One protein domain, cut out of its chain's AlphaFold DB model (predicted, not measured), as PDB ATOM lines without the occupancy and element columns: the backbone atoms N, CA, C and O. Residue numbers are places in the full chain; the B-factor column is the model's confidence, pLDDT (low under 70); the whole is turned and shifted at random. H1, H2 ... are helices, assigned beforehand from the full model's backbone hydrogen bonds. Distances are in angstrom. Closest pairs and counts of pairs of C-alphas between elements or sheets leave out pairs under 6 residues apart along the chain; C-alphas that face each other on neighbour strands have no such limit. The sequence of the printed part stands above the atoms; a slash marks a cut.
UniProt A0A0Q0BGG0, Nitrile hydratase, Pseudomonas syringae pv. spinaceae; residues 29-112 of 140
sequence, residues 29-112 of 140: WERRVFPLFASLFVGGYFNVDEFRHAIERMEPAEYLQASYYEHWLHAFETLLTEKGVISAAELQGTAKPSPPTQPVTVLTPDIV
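Overview. This is residues 29 to 112 of the 140 residues of the protein "Nitrile hydratase" of Pseudomonas syringae pv. spinaceae (UniProt A0A0Q0BGG0). The helix H4 runs through the middle, with H1 and H2 packed on it; short H3 lies near its first end and H5 near its last. A 21-residue tail without named elements, residues 92 to 112, follows H5. The 84 printed residues hold five named helices, H1 to H5 in order, and no named strand: all helix, compact, radius of gyration of the C-alphas 13.4 A, spans 38 by 31 by 24 A.

Arrangement. H1, residues 30 to 42, touches H4, residues 68 to 82, through 69 to 73 alone; the closest C-alphas, Glu 30 and Tyr 69, are 6.0 A apart. H2, residues 48 to 56, touches H4 about perpendicular at 74 degrees, closest C-alphas Ala 54 and Ala 75 at 4.9 A. O i to N i+4 pairs are within hydrogen-bond range in 5 of 9 in H1 and 10 of 11 in H4.

Along the chain. H1 begins at C-alpha 30 (15.010, 41.068, -14.195) and measures 19.4 A; H4, 21.7 A, ends at C-alpha 82 (-2.029, 35.679, -28.660). H3 is residues 60 to 65, H5 88 to 91.

Size, cuts and confidence. The printed part has no cut, its four links are tight, and no printed residue is under 70.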
ATOM      1  N   TRP A  29      18.793  39.907 -15.689       98.25
ATOM      2  CA  TRP A  29      17.677  39.665 -16.603       98.25
ATOM      3  C   TRP A  29      16.380  40.311 -16.102       98.25
ATOM      4  O   TRP A  29      15.604  40.811 -16.913       98.25
ATOM      5  N   GLU A  30      16.181  40.417 -14.791       98.69
ATOM      6  CA  GLU A  30      15.010  41.068 -14.195       98.69
ATOM      7  C   GLU A  30      14.983  42.560 -14.546       98.69
ATOM      8  O   GLU A  30      13.948  43.108 -14.926       98.69
ATOM      9  N   ARG A  31      16.166  43.193 -14.567       97.81
ATOM     10  CA  ARG A  31      16.363  44.578 -15.032       97.81
ATOM     11  C   ARG A  31      15.982  44.782 -16.495       97.81
ATOM     12  O   ARG A  31      15.740  45.915 -16.904       97.81
ATOM     13  N   ARG A  32      15.973  43.711 -17.293       97.75
ATOM     14  CA  ARG A  32      15.548  43.734 -18.699       97.75
ATOM     15  C   ARG A  32      14.057  43.462 -18.836       97.75
ATOM     16  O   ARG A  32      13.440  44.071 -19.700       97.75
ATOM     17  N   VAL A  33      13.488  42.605 -17.988       98.50
ATOM     18  CA  VAL A  33      12.056  42.259 -17.996       98.50
ATOM     19  C   VAL A  33      11.200  43.398 -17.446       98.50
ATOM     20  O   VAL A  33      10.215  43.776 -18.075       98.50
ATOM     21  N   PHE A  34      11.585  44.005 -16.323       98.38
ATOM     22  CA  PHE A  34      10.826  45.083 -15.683       98.38
ATOM     23  C   PHE A  34      10.417  46.236 -16.629       98.38
ATOM     24  O   PHE A  34       9.225  46.553 -16.695       98.38
ATOM     25  N   PRO A  35      11.327  46.857 -17.411       97.06
ATOM     26  CA  PRO A  35      10.955  47.965 -18.293       97.06
ATOM     27  C   PRO A  35      10.080  47.547 -19.486       97.06
ATOM     28  O   PRO A  35       9.480  48.419 -20.125       97.06
ATOM     29  N   LEU A  36       9.959  46.247 -19.794       97.50
ATOM     30  CA  LEU A  36       9.063  45.780 -20.857       97.50
ATOM     31  C   LEU A  36       7.605  46.093 -20.537       97.50
ATOM     32  O   LEU A  36       6.866  46.414 -21.459       97.50
ATOM     33  N   PHE A  37       7.201  46.091 -19.262       97.94
ATOM     34  CA  PHE A  37       5.821  46.416 -18.903       97.94
ATOM     35  C   PHE A  37       5.426  47.807 -19.407       97.94
ATOM     36  O   PHE A  37       4.489  47.937 -20.188       97.94
ATOM     37  N   ALA A  38       6.173  48.844 -19.013       96.44
ATOM     38  CA  ALA A  38       5.884  50.215 -19.427       96.44
ATOM     39  C   ALA A  38       6.001  50.380 -20.949       96.44
ATOM     40  O   ALA A  38       5.172  51.047 -21.563       96.44
ATOM     41  N   SER A  39       6.996  49.736 -21.561       95.88
ATOM     42  CA  SER A  39       7.233  49.811 -23.006       95.88
ATOM     43  C   SER A  39       6.074  49.213 -23.806       95.88
ATOM     44  O   SER A  39       5.582  49.832 -24.749       95.88
ATOM     45  N   LEU A  40       5.603  48.028 -23.409       95.81
ATOM     46  CA  LEU A  40       4.526  47.320 -24.090       95.81
ATOM     47  C   LEU A  40       3.149  47.932 -23.793       95.81
ATOM     48  O   LEU A  40       2.285  47.972 -24.670       95.81
ATOM     49  N   PHE A  41       2.962  48.467 -22.585       95.56
ATOM     50  CA  PHE A  41       1.760  49.205 -22.208       95.56
ATOM     51  C   PHE A  41       1.631  50.514 -23.003       95.56
ATOM     52  O   PHE A  41       0.580  50.782 -23.579       95.56
ATOM     53  N   VAL A  42       2.708  51.305 -23.109       95.19
ATOM     54  CA  VAL A  42       2.741  52.534 -23.930       95.19
ATOM     55  C   VAL A  42       2.536  52.226 -25.412       95.19
ATOM     56  O   VAL A  42       1.844  52.974 -26.099       95.19
ATOM     57  N   GLY A  43       3.077  51.104 -25.893       93.81
ATOM     58  CA  GLY A  43       2.834  50.612 -27.250       93.81
ATOM     59  C   GLY A  43       1.405  50.133 -27.510       93.81
ATOM     60  O   GLY A  43       1.070  49.836 -28.654       93.81
ATOM     61  N   GLY A  44       0.554  50.065 -26.480       94.31
ATOM     62  CA  GLY A  44      -0.843  49.652 -26.601       94.31
ATOM     63  C   GLY A  44      -1.026  48.156 -26.861       94.31
ATOM     64  O   GLY A  44      -2.096  47.743 -27.306       94.31
ATOM     65  N   TYR A  45      -0.008  47.333 -26.597       95.38
ATOM     66  CA  TYR A  45      -0.086  45.893 -26.850       95.38
ATOM     67  C   TYR A  45      -1.016  45.184 -25.868       95.38
ATOM     68  O   TYR A  45      -1.688  44.224 -26.236       95.38
ATOM     69  N   PHE A  46      -1.099  45.664 -24.631       97.00
ATOM     70  CA  PHE A  46      -2.041  45.168 -23.635       97.00
ATOM     71  C   PHE A  46      -2.429  46.265 -22.646       97.00
ATOM     72  O   PHE A  46      -1.727  47.264 -22.495       97.00
ATOM     73  N   ASN A  47      -3.530  46.048 -21.932       97.12
ATOM     74  CA  ASN A  47      -3.850  46.785 -20.714       97.12
ATOM     75  C   ASN A  47      -3.424  46.001 -19.453       97.12
ATOM     76  O   ASN A  47      -3.040  44.833 -19.511       97.12
ATOM     77  N   VAL A  48      -3.486  46.652 -18.288       98.06
ATOM     78  CA  VAL A  48      -3.027  46.055 -17.022       98.06
ATOM     79  C   VAL A  48      -3.861  44.840 -16.592       98.06
ATOM     80  O   VAL A  48      -3.347  43.954 -15.914       98.06
ATOM     81  N   ASP A  49      -5.128  44.770 -16.989       98.50
ATOM     82  CA  ASP A  49      -6.028  43.676 -16.627       98.50
ATOM     83  C   ASP A  49      -5.766  42.434 -17.487       98.50
ATOM     84  O   ASP A  49      -5.710  41.328 -16.959       98.50
ATOM     85  N   GLU A  50      -5.488  42.610 -18.784       98.75
ATOM     86  CA  GLU A  50      -4.986  41.548 -19.665       98.75
ATOM     87  C   GLU A  50      -3.652  40.990 -19.153       98.75
ATOM     88  O   GLU A  50      -3.468  39.774 -19.130       98.75
ATOM     89  N   PHE A  51      -2.746  41.862 -18.692       98.81
ATOM     90  CA  PHE A  51      -1.475  41.461 -18.085       98.81
ATOM     91  C   PHE A  51      -1.677  40.583 -16.847       98.81
ATOM     92  O   PHE A  51      -1.111  39.494 -16.776       98.81
ATOM     93  N   ARG A  52      -2.527  41.010 -15.902       98.81
ATOM     94  CA  ARG A  52      -2.871  40.189 -14.730       98.81
ATOM     95  C   ARG A  52      -3.462  38.858 -15.163       98.81
ATOM     96  O   ARG A  52      -2.983  37.814 -14.739       98.81
ATOM     97  N   HIS A  53      -4.435  38.891 -16.066       98.81
ATOM     98  CA  HIS A  53      -5.111  37.685 -16.506       98.81
ATOM     99  C   HIS A  53      -4.188  36.705 -17.249       98.81
ATOM    100  O   HIS A  53      -4.407  35.501 -17.201       98.81
ATOM    101  N   ALA A  54      -3.142  37.179 -17.929       98.75
ATOM    102  CA  ALA A  54      -2.129  36.302 -18.510       98.75
ATOM    103  C   ALA A  54      -1.333  35.552 -17.429       98.75
ATOM    104  O   ALA A  54      -1.174  34.341 -17.539       98.75
ATOM    105  N   ILE A  55      -0.928  36.230 -16.349       98.88
ATOM    106  CA  ILE A  55      -0.279  35.587 -15.193       98.88
ATOM    107  C   ILE A  55      -1.224  34.576 -14.531       98.88
ATOM    108  O   ILE A  55      -0.832  33.459 -14.208       98.88
ATOM    109  N   GLU A  56      -2.498  34.936 -14.363       98.81
ATOM    110  CA  GLU A  56      -3.515  34.073 -13.748       98.81
ATOM    111  C   GLU A  56      -3.744  32.748 -14.496       98.81
ATOM    112  O   GLU A  56      -4.312  31.819 -13.913       98.81
ATOM    113  N   ARG A  57      -3.339  32.675 -15.774       98.44
ATOM    114  CA  ARG A  57      -3.468  31.509 -16.664       98.44
ATOM    115  C   ARG A  57      -2.223  30.624 -16.722       98.44
ATOM    116  O   ARG A  57      -2.262  29.618 -17.430       98.44
ATOM    117  N   MET A  58      -1.159  30.970 -15.996       98.69
ATOM    118  CA  MET A  58       0.023  30.120 -15.853       98.69
ATOM    119  C   MET A  58      -0.347  28.716 -15.368       98.69
ATOM    120  O   MET A  58      -1.336  28.525 -14.649       98.69
ATOM    121  N   GLU A  59       0.476  27.728 -15.728       98.38
ATOM    122  CA  GLU A  59       0.365  26.404 -15.127       98.38
ATOM    123  C   GLU A  59       0.544  26.535 -13.597       98.38
ATOM    124  O   GLU A  59       1.446  27.246 -13.143       98.38
ATOM    125  N   PRO A  60      -0.338  25.931 -12.777       98.25
ATOM    126  CA  PRO A  60      -0.328  26.173 -11.341       98.25
ATOM    127  C   PRO A  60       0.983  25.874 -10.608       98.25
ATOM    128  O   PRO A  60       1.341  26.615  -9.691       98.25
ATOM    129  N   ALA A  61       1.684  24.793 -10.956       98.12
ATOM    130  CA  ALA A  61       2.958  24.469 -10.326       98.12
ATOM    131  C   ALA A  61       4.065  25.435 -10.769       98.12
ATOM    132  O   ALA A  61       4.837  25.880  -9.920       98.12
ATOM    133  N   GLU A  62       4.103  25.818 -12.047       98.31
ATOM    134  CA  GLU A  62       5.003  26.848 -12.572       98.31
ATOM    135  C   GLU A  62       4.777  28.190 -11.872       98.31
ATOM    136  O   GLU A  62       5.735  28.783 -11.390       98.31
ATOM    137  N   TYR A  63       3.528  28.642 -11.712       98.62
ATOM    138  CA  TYR A  63       3.209  29.881 -10.990       98.62
ATOM    139  C   TYR A  63       3.796  29.897  -9.570       98.62
ATOM    140  O   TYR A  63       4.362  30.899  -9.140       98.62
ATOM    141  N   LEU A  64       3.672  28.782  -8.843       98.19
ATOM    142  CA  LEU A  64       4.148  28.667  -7.462       98.19
ATOM    143  C   LEU A  64       5.674  28.553  -7.339       98.19
ATOM    144  O   LEU A  64       6.207  28.808  -6.260       98.19
ATOM    145  N   GLN A  65       6.363  28.120  -8.394       97.62
ATOM    146  CA  GLN A  65       7.811  27.888  -8.389       97.62
ATOM    147  C   GLN A  65       8.603  29.019  -9.047       97.62
ATOM    148  O   GLN A  65       9.762  29.231  -8.698       97.62
ATOM    149  N   ALA A  66       7.990  29.720  -9.997       97.94
ATOM    150  CA  ALA A  66       8.602  30.794 -10.757       97.94
ATOM    151  C   ALA A  66       8.944  31.995  -9.866       97.94
ATOM    152  O   ALA A  66       8.175  32.374  -8.975       97.94
ATOM    153  N   SER A  67      10.082  32.639 -10.140       98.12
ATOM    154  CA  SER A  67      10.376  33.946  -9.551       98.12
ATOM    155  C   SER A  67       9.392  35.013 -10.048       98.12
ATOM    156  O   SER A  67       8.740  34.877 -11.085       98.12
ATOM    157  N   TYR A  68       9.287  36.125  -9.321       98.50
ATOM    158  CA  TYR A  68       8.288  37.159  -9.612       98.50
ATOM    159  C   TYR A  68       8.378  37.713 -11.045       98.50
ATOM    160  O   TYR A  68       7.363  37.915 -11.713       98.50
ATOM    161  N   TYR A  69       9.592  37.937 -11.552       98.75
ATOM    162  CA  TYR A  69       9.779  38.449 -12.909       98.75
ATOM    163  C   TYR A  69       9.626  37.377 -13.997       98.75
ATOM    164  O   TYR A  69       9.407  37.732 -15.155       98.75
ATOM    165  N   GLU A  70       9.643  36.085 -13.660       98.69
ATOM    166  CA  GLU A  70       9.230  35.032 -14.594       98.69
ATOM    167  C   GLU A  70       7.720  35.091 -14.862       98.69
ATOM    168  O   GLU A  70       7.306  34.885 -16.002       98.69
ATOM    169  N   HIS A  71       6.893  35.479 -13.878       98.88
ATOM    170  CA  HIS A  71       5.460  35.729 -14.120       98.88
ATOM    171  C   HIS A  71       5.259  36.828 -15.169       98.88
ATOM    172  O   HIS A  71       4.426  36.709 -16.067       98.88
ATOM    173  N   TRP A  72       6.052  37.900 -15.084       98.81
ATOM    174  CA  TRP A  72       5.998  39.009 -16.037       98.81
ATOM    175  C   TRP A  72       6.429  38.567 -17.433       98.81
ATOM    176  O   TRP A  72       5.745  38.877 -18.409       98.81
ATOM    177  N   LEU A  73       7.535  37.825 -17.524       98.62
ATOM    178  CA  LEU A  73       8.022  37.285 -18.789       98.62
ATOM    179  C   LEU A  73       6.969  36.382 -19.447       98.62
ATOM    180  O   LEU A  73       6.631  36.611 -20.608       98.62
ATOM    181  N   HIS A  74       6.376  35.454 -18.688       98.69
ATOM    182  CA  HIS A  74       5.292  34.591 -19.161       98.69
ATOM    183  C   HIS A  74       4.114  35.401 -19.722       98.69
ATOM    184  O   HIS A  74       3.589  35.093 -20.796       98.69
ATOM    185  N   ALA A  75       3.700  36.459 -19.021       98.75
ATOM    186  CA  ALA A  75       2.608  37.316 -19.468       98.75
ATOM    187  C   ALA A  75       2.926  38.027 -20.791       98.75
ATOM    188  O   ALA A  75       2.065  38.096 -21.670       98.75
ATOM    189  N   PHE A  76       4.154  38.528 -20.963       98.62
ATOM    190  CA  PHE A  76       4.576  39.163 -22.213       98.62
ATOM    191  C   PHE A  76       4.595  38.170 -23.375       98.62
ATOM    192  O   PHE A  76       4.016  38.450 -24.421       98.62
ATOM    193  N   GLU A  77       5.208  37.002 -23.188       98.19
ATOM    194  CA  GLU A  77       5.275  35.959 -24.216       98.19
ATOM    195  C   GLU A  77       3.878  35.498 -24.638       98.19
ATOM    196  O   GLU A  77       3.581  35.410 -25.833       98.19
ATOM    197  N   THR A  78       2.994  35.288 -23.662       98.38
ATOM    198  CA  THR A  78       1.612  34.861 -23.888       98.38
ATOM    199  C   THR A  78       0.823  35.914 -24.657       98.38
ATOM    200  O   THR A  78       0.301  35.630 -25.735       98.38
ATOM    201  N   LEU A  79       0.768  37.151 -24.155       98.44
ATOM    202  CA  LEU A  79      -0.060  38.205 -24.749       98.44
ATOM    203  C   LEU A  79       0.425  38.623 -26.136       98.44
ATOM    204  O   LEU A  79      -0.390  38.834 -27.036       98.44
ATOM    205  N   LEU A  80       1.741  38.742 -26.331       96.69
ATOM    206  CA  LEU A  80       2.293  39.120 -27.631       96.69
ATOM    207  C   LEU A  80       2.080  38.013 -28.670       96.69
ATOM    208  O   LEU A  80       1.823  38.329 -29.833       96.69
ATOM    209  N   THR A  81       2.121  36.744 -28.260       96.75
ATOM    210  CA  THR A  81       1.805  35.614 -29.146       96.75
ATOM    211  C   THR A  81       0.313  35.561 -29.476       96.75
ATOM    212  O   THR A  81      -0.055  35.464 -30.645       96.75
ATOM    213  N   GLU A  82      -0.567  35.691 -28.479       97.38
ATOM    214  CA  GLU A  82      -2.029  35.679 -28.660       97.38
ATOM    215  C   GLU A  82      -2.516  36.793 -29.590       97.38
ATOM    216  O   GLU A  82      -3.433  36.594 -30.387       97.38
ATOM    217  N   LYS A  83      -1.874  37.963 -29.521       95.12
ATOM    218  CA  LYS A  83      -2.188  39.117 -30.370       95.12
ATOM    219  C   LYS A  83      -1.454  39.105 -31.713       95.12
ATOM    220  O   LYS A  83      -1.617  40.039 -32.496       95.12
ATOM    221  N   GLY A  84      -0.656  38.071 -31.989       93.19
ATOM    222  CA  GLY A  84       0.099  37.926 -33.235       93.19
ATOM    223  C   GLY A  84       1.178  38.994 -33.436       93.19
ATOM    224  O   GLY A  84       1.556  39.269 -34.572       93.19
ATOM    225  N   VAL A  85       1.645  39.619 -32.351       93.38
ATOM    226  CA  VAL A  85       2.730  40.613 -32.371       93.38
ATOM    227  C   VAL A  85       4.075  39.923 -32.573       93.38
ATOM    228  O   VAL A  85       4.923  40.435 -33.297       93.38
ATOM    229  N   ILE A  86       4.246  38.761 -31.943       94.31
ATOM    230  CA  ILE A  86       5.367  37.850 -32.167       94.31
ATOM    231  C   ILE A  86       4.827  36.464 -32.515       94.31
ATOM    232  O   ILE A  86       3.777  36.043 -32.030       94.31
ATOM    233  N   SER A  87       5.551  35.738 -33.351       95.31
ATOM    234  CA  SER A  87       5.301  34.327 -33.628       95.31
ATOM    235  C   SER A  87       6.079  33.427 -32.666       95.31
ATOM    236  O   SER A  87       7.138  33.793 -32.156       95.31
ATOM    237  N   ALA A  88       5.613  32.187 -32.497       94.62
ATOM    238  CA  ALA A  88       6.346  31.173 -31.738       94.62
ATOM    239  C   ALA A  88       7.765  30.932 -32.295       94.62
ATOM    240  O   ALA A  88       8.692  30.673 -31.536       94.62
ATOM    241  N   ALA A  89       7.950  31.052 -33.616       96.12
ATOM    242  CA  ALA A  89       9.256  30.899 -34.251       96.12
ATOM    243  C   ALA A  89      10.205  32.070 -33.934       96.12
ATOM    244  O   ALA A  89      11.392  31.846 -33.700       96.12
ATOM    245  N   GLU A  90       9.700  33.307 -33.895       95.88
ATOM    246  CA  GLU A  90      10.483  34.475 -33.463       95.88
ATOM    247  C   GLU A  90      10.856  34.370 -31.984       95.88
ATOM    248  O   GLU A  90      12.015  34.596 -31.639       95.88
ATOM    249  N   LEU A  91       9.917  33.950 -31.130       95.00
ATOM    250  CA  LEU A  91      10.170  33.757 -29.701       95.00
ATOM    251  C   LEU A  91      11.227  32.667 -29.442       95.00
ATOM    252  O   LEU A  91      12.123  32.848 -28.626       95.00
ATOM    253  N   GLN A  92      11.179  31.564 -30.193       95.12
ATOM    254  CA  GLN A  92      12.179  30.488 -30.129       95.12
ATOM    255  C   GLN A  92      13.513  30.844 -30.813       95.12
ATOM    256  O   GLN A  92      14.439  30.033 -30.816       95.12
ATOM    257  N   GLY A  93      13.619  32.017 -31.446       94.38
ATOM    258  CA  GLY A  93      14.809  32.437 -32.188       94.38
ATOM    259  C   GLY A  93      15.067  31.647 -33.477       94.38
ATOM    260  O   GLY A  93      16.169  31.703 -34.022       94.38
ATOM    261  N   THR A  94      14.074  30.909 -33.983       96.62
ATOM    262  CA  THR A  94      14.169  30.138 -35.237       96.62
ATOM    263  C   THR A  94      13.739  30.945 -36.463       96.62
ATOM    264  O   THR A  94      14.052  30.566 -37.593       96.62
ATOM    265  N   ALA A  95      13.081  32.088 -36.256       94.88
ATOM    266  CA  ALA A  95      12.769  33.075 -37.283       94.88
ATOM    267  C   ALA A  95      13.312  34.461 -36.906       94.88
ATOM    268  O   ALA A  95      13.514  34.780 -35.736       94.88
ATOM    269  N   LYS A  96      13.560  35.297 -37.921       93.62
ATOM    270  CA  LYS A  96      13.937  36.699 -37.703       93.62
ATOM    271  C   LYS A  96      12.698  37.519 -37.328       93.62
ATOM    272  O   LYS A  96      11.658  37.272 -37.935       93.62
ATOM    273  N   PRO A  97      12.830  38.525 -36.442       89.00
ATOM    274  CA  PRO A  97      11.745  39.447 -36.139       89.00
ATOM    275  C   PRO A  97      11.229  40.146 -37.395       89.00
ATOM    276  O   PRO A  97      12.006  40.687 -38.191       89.00
ATOM    277  N   SER A  98       9.914  40.156 -37.542       86.94
ATOM    278  CA  SER A  98       9.200  40.881 -38.579       86.94
ATOM    279  C   SER A  98       8.910  42.306 -38.102       86.94
ATOM    280  O   SER A  98       8.597  42.516 -36.928       86.94
ATOM    281  N   PRO A  99       9.017  43.320 -38.975       84.38
ATOM    282  CA  PRO A  99       8.657  44.678 -38.596       84.38
ATOM    283  C   PRO A  99       7.149  44.771 -38.305       84.38
ATOM    284  O   PRO A  99       6.357  44.077 -38.952       84.38
ATOM    285  N   PRO A 100       6.729  45.648 -37.376       80.12
ATOM    286  CA  PRO A 100       5.315  45.852 -37.093       80.12
ATOM    287  C   PRO A 100       4.583  46.374 -38.338       80.12
ATOM    288  O   PRO A 100       5.098  47.206 -39.085       80.12
ATOM    289  N   THR A 101       3.359  45.890 -38.556       78.81
ATOM    290  CA  THR A 101       2.524  46.260 -39.713       78.81
ATOM    291  C   THR A 101       1.875  47.636 -39.572       78.81
ATOM    292  O   THR A 101       1.448  48.217 -40.569       78.81
ATOM    293  N   GLN A 102       1.809  48.167 -38.350       79.19
ATOM    294  CA  GLN A 102       1.282  49.492 -38.037       79.19
ATOM    295  C   GLN A 102       2.268  50.269 -37.155       79.19
ATOM    296  O   GLN A 102       3.012  49.652 -36.386       79.19
ATOM    297  N   PRO A 103       2.286  51.612 -37.235       83.75
ATOM    298  CA  PRO A 103       3.064  52.432 -36.318       83.75
ATOM    299  C   PRO A 103       2.621  52.196 -34.872       83.75
ATOM    300  O   PRO A 103       1.432  52.271 -34.567       83.75
ATOM    301  N   VAL A 104       3.584  51.951 -33.990       87.81
ATOM    302  CA  VAL A 104       3.368  51.796 -32.547       87.81
ATOM    303  C   VAL A 104       4.081  52.915 -31.804       87.81
ATOM    304  O   VAL A 104       5.158  53.359 -32.213       87.81
ATOM    305  N   THR A 105       3.489  53.384 -30.710       91.06
ATOM    306  CA  THR A 105       4.166  54.327 -29.823       91.06
ATOM    307  C   THR A 105       5.291  53.596 -29.104       91.06
ATOM    308  O   THR A 105       5.077  52.571 -28.466       91.06
ATOM    309  N   VAL A 106       6.505  54.123 -29.211       92.69
ATOM    310  CA  VAL A 106       7.678  53.566 -28.538       92.69
ATOM    311  C   VAL A 106       7.976  54.414 -27.313       92.69
ATOM    312  O   VAL A 106       7.985  55.642 -27.400       92.69
ATOM    313  N   LEU A 107       8.239  53.765 -26.179       95.12
ATOM    314  CA  LEU A 107       8.724  54.446 -24.986       95.12
ATOM    315  C   LEU A 107      10.177  54.894 -25.212       95.12
ATOM    316  O   LEU A 107      11.110  54.101 -25.089       95.12
ATOM    317  N   THR A 108      10.366  56.158 -25.587       96.19
ATOM    318  CA  THR A 108      11.690  56.749 -25.815       96.19
ATOM    319  C   THR A 108      12.278  57.326 -24.521       96.19
ATOM    320  O   THR A 108      11.522  57.683 -23.614       96.19
ATOM    321  N   PRO A 109      13.618  57.441 -24.397       96.62
ATOM    322  CA  PRO A 109      14.258  57.923 -23.168       96.62
ATOM    323  C   PRO A 109      13.749  59.281 -22.665       96.62
ATOM    324  O   PRO A 109      13.667  59.490 -21.460       96.62
ATOM    325  N   ASP A 110      13.379  60.184 -23.572       96.62
ATOM    326  CA  ASP A 110      12.884  61.530 -23.269       96.62
ATOM    327  C   ASP A 110      11.475  61.555 -22.657       96.62
ATOM    328  O   ASP A 110      11.121  62.534 -22.003       96.62
ATOM    329  N   ILE A 111      10.689  60.481 -22.806       94.25
ATOM    330  CA  ILE A 111       9.329  60.400 -22.249       94.25
ATOM    331  C   ILE A 111       9.207  59.452 -21.049       94.25
ATOM    332  O   ILE A 111       8.147  59.411 -20.425       94.25
ATOM    333  N   VAL A 112      10.269  58.717 -20.686       96.56
ATOM    334  CA  VAL A 112      10.248  57.757 -19.562       96.56
ATOM    335  C   VAL A 112       9.815  58.424 -18.260       96.56
ATOM    336  O   VAL A 112       8.901  57.937 -17.599       96.56
TER     337      VAL A 112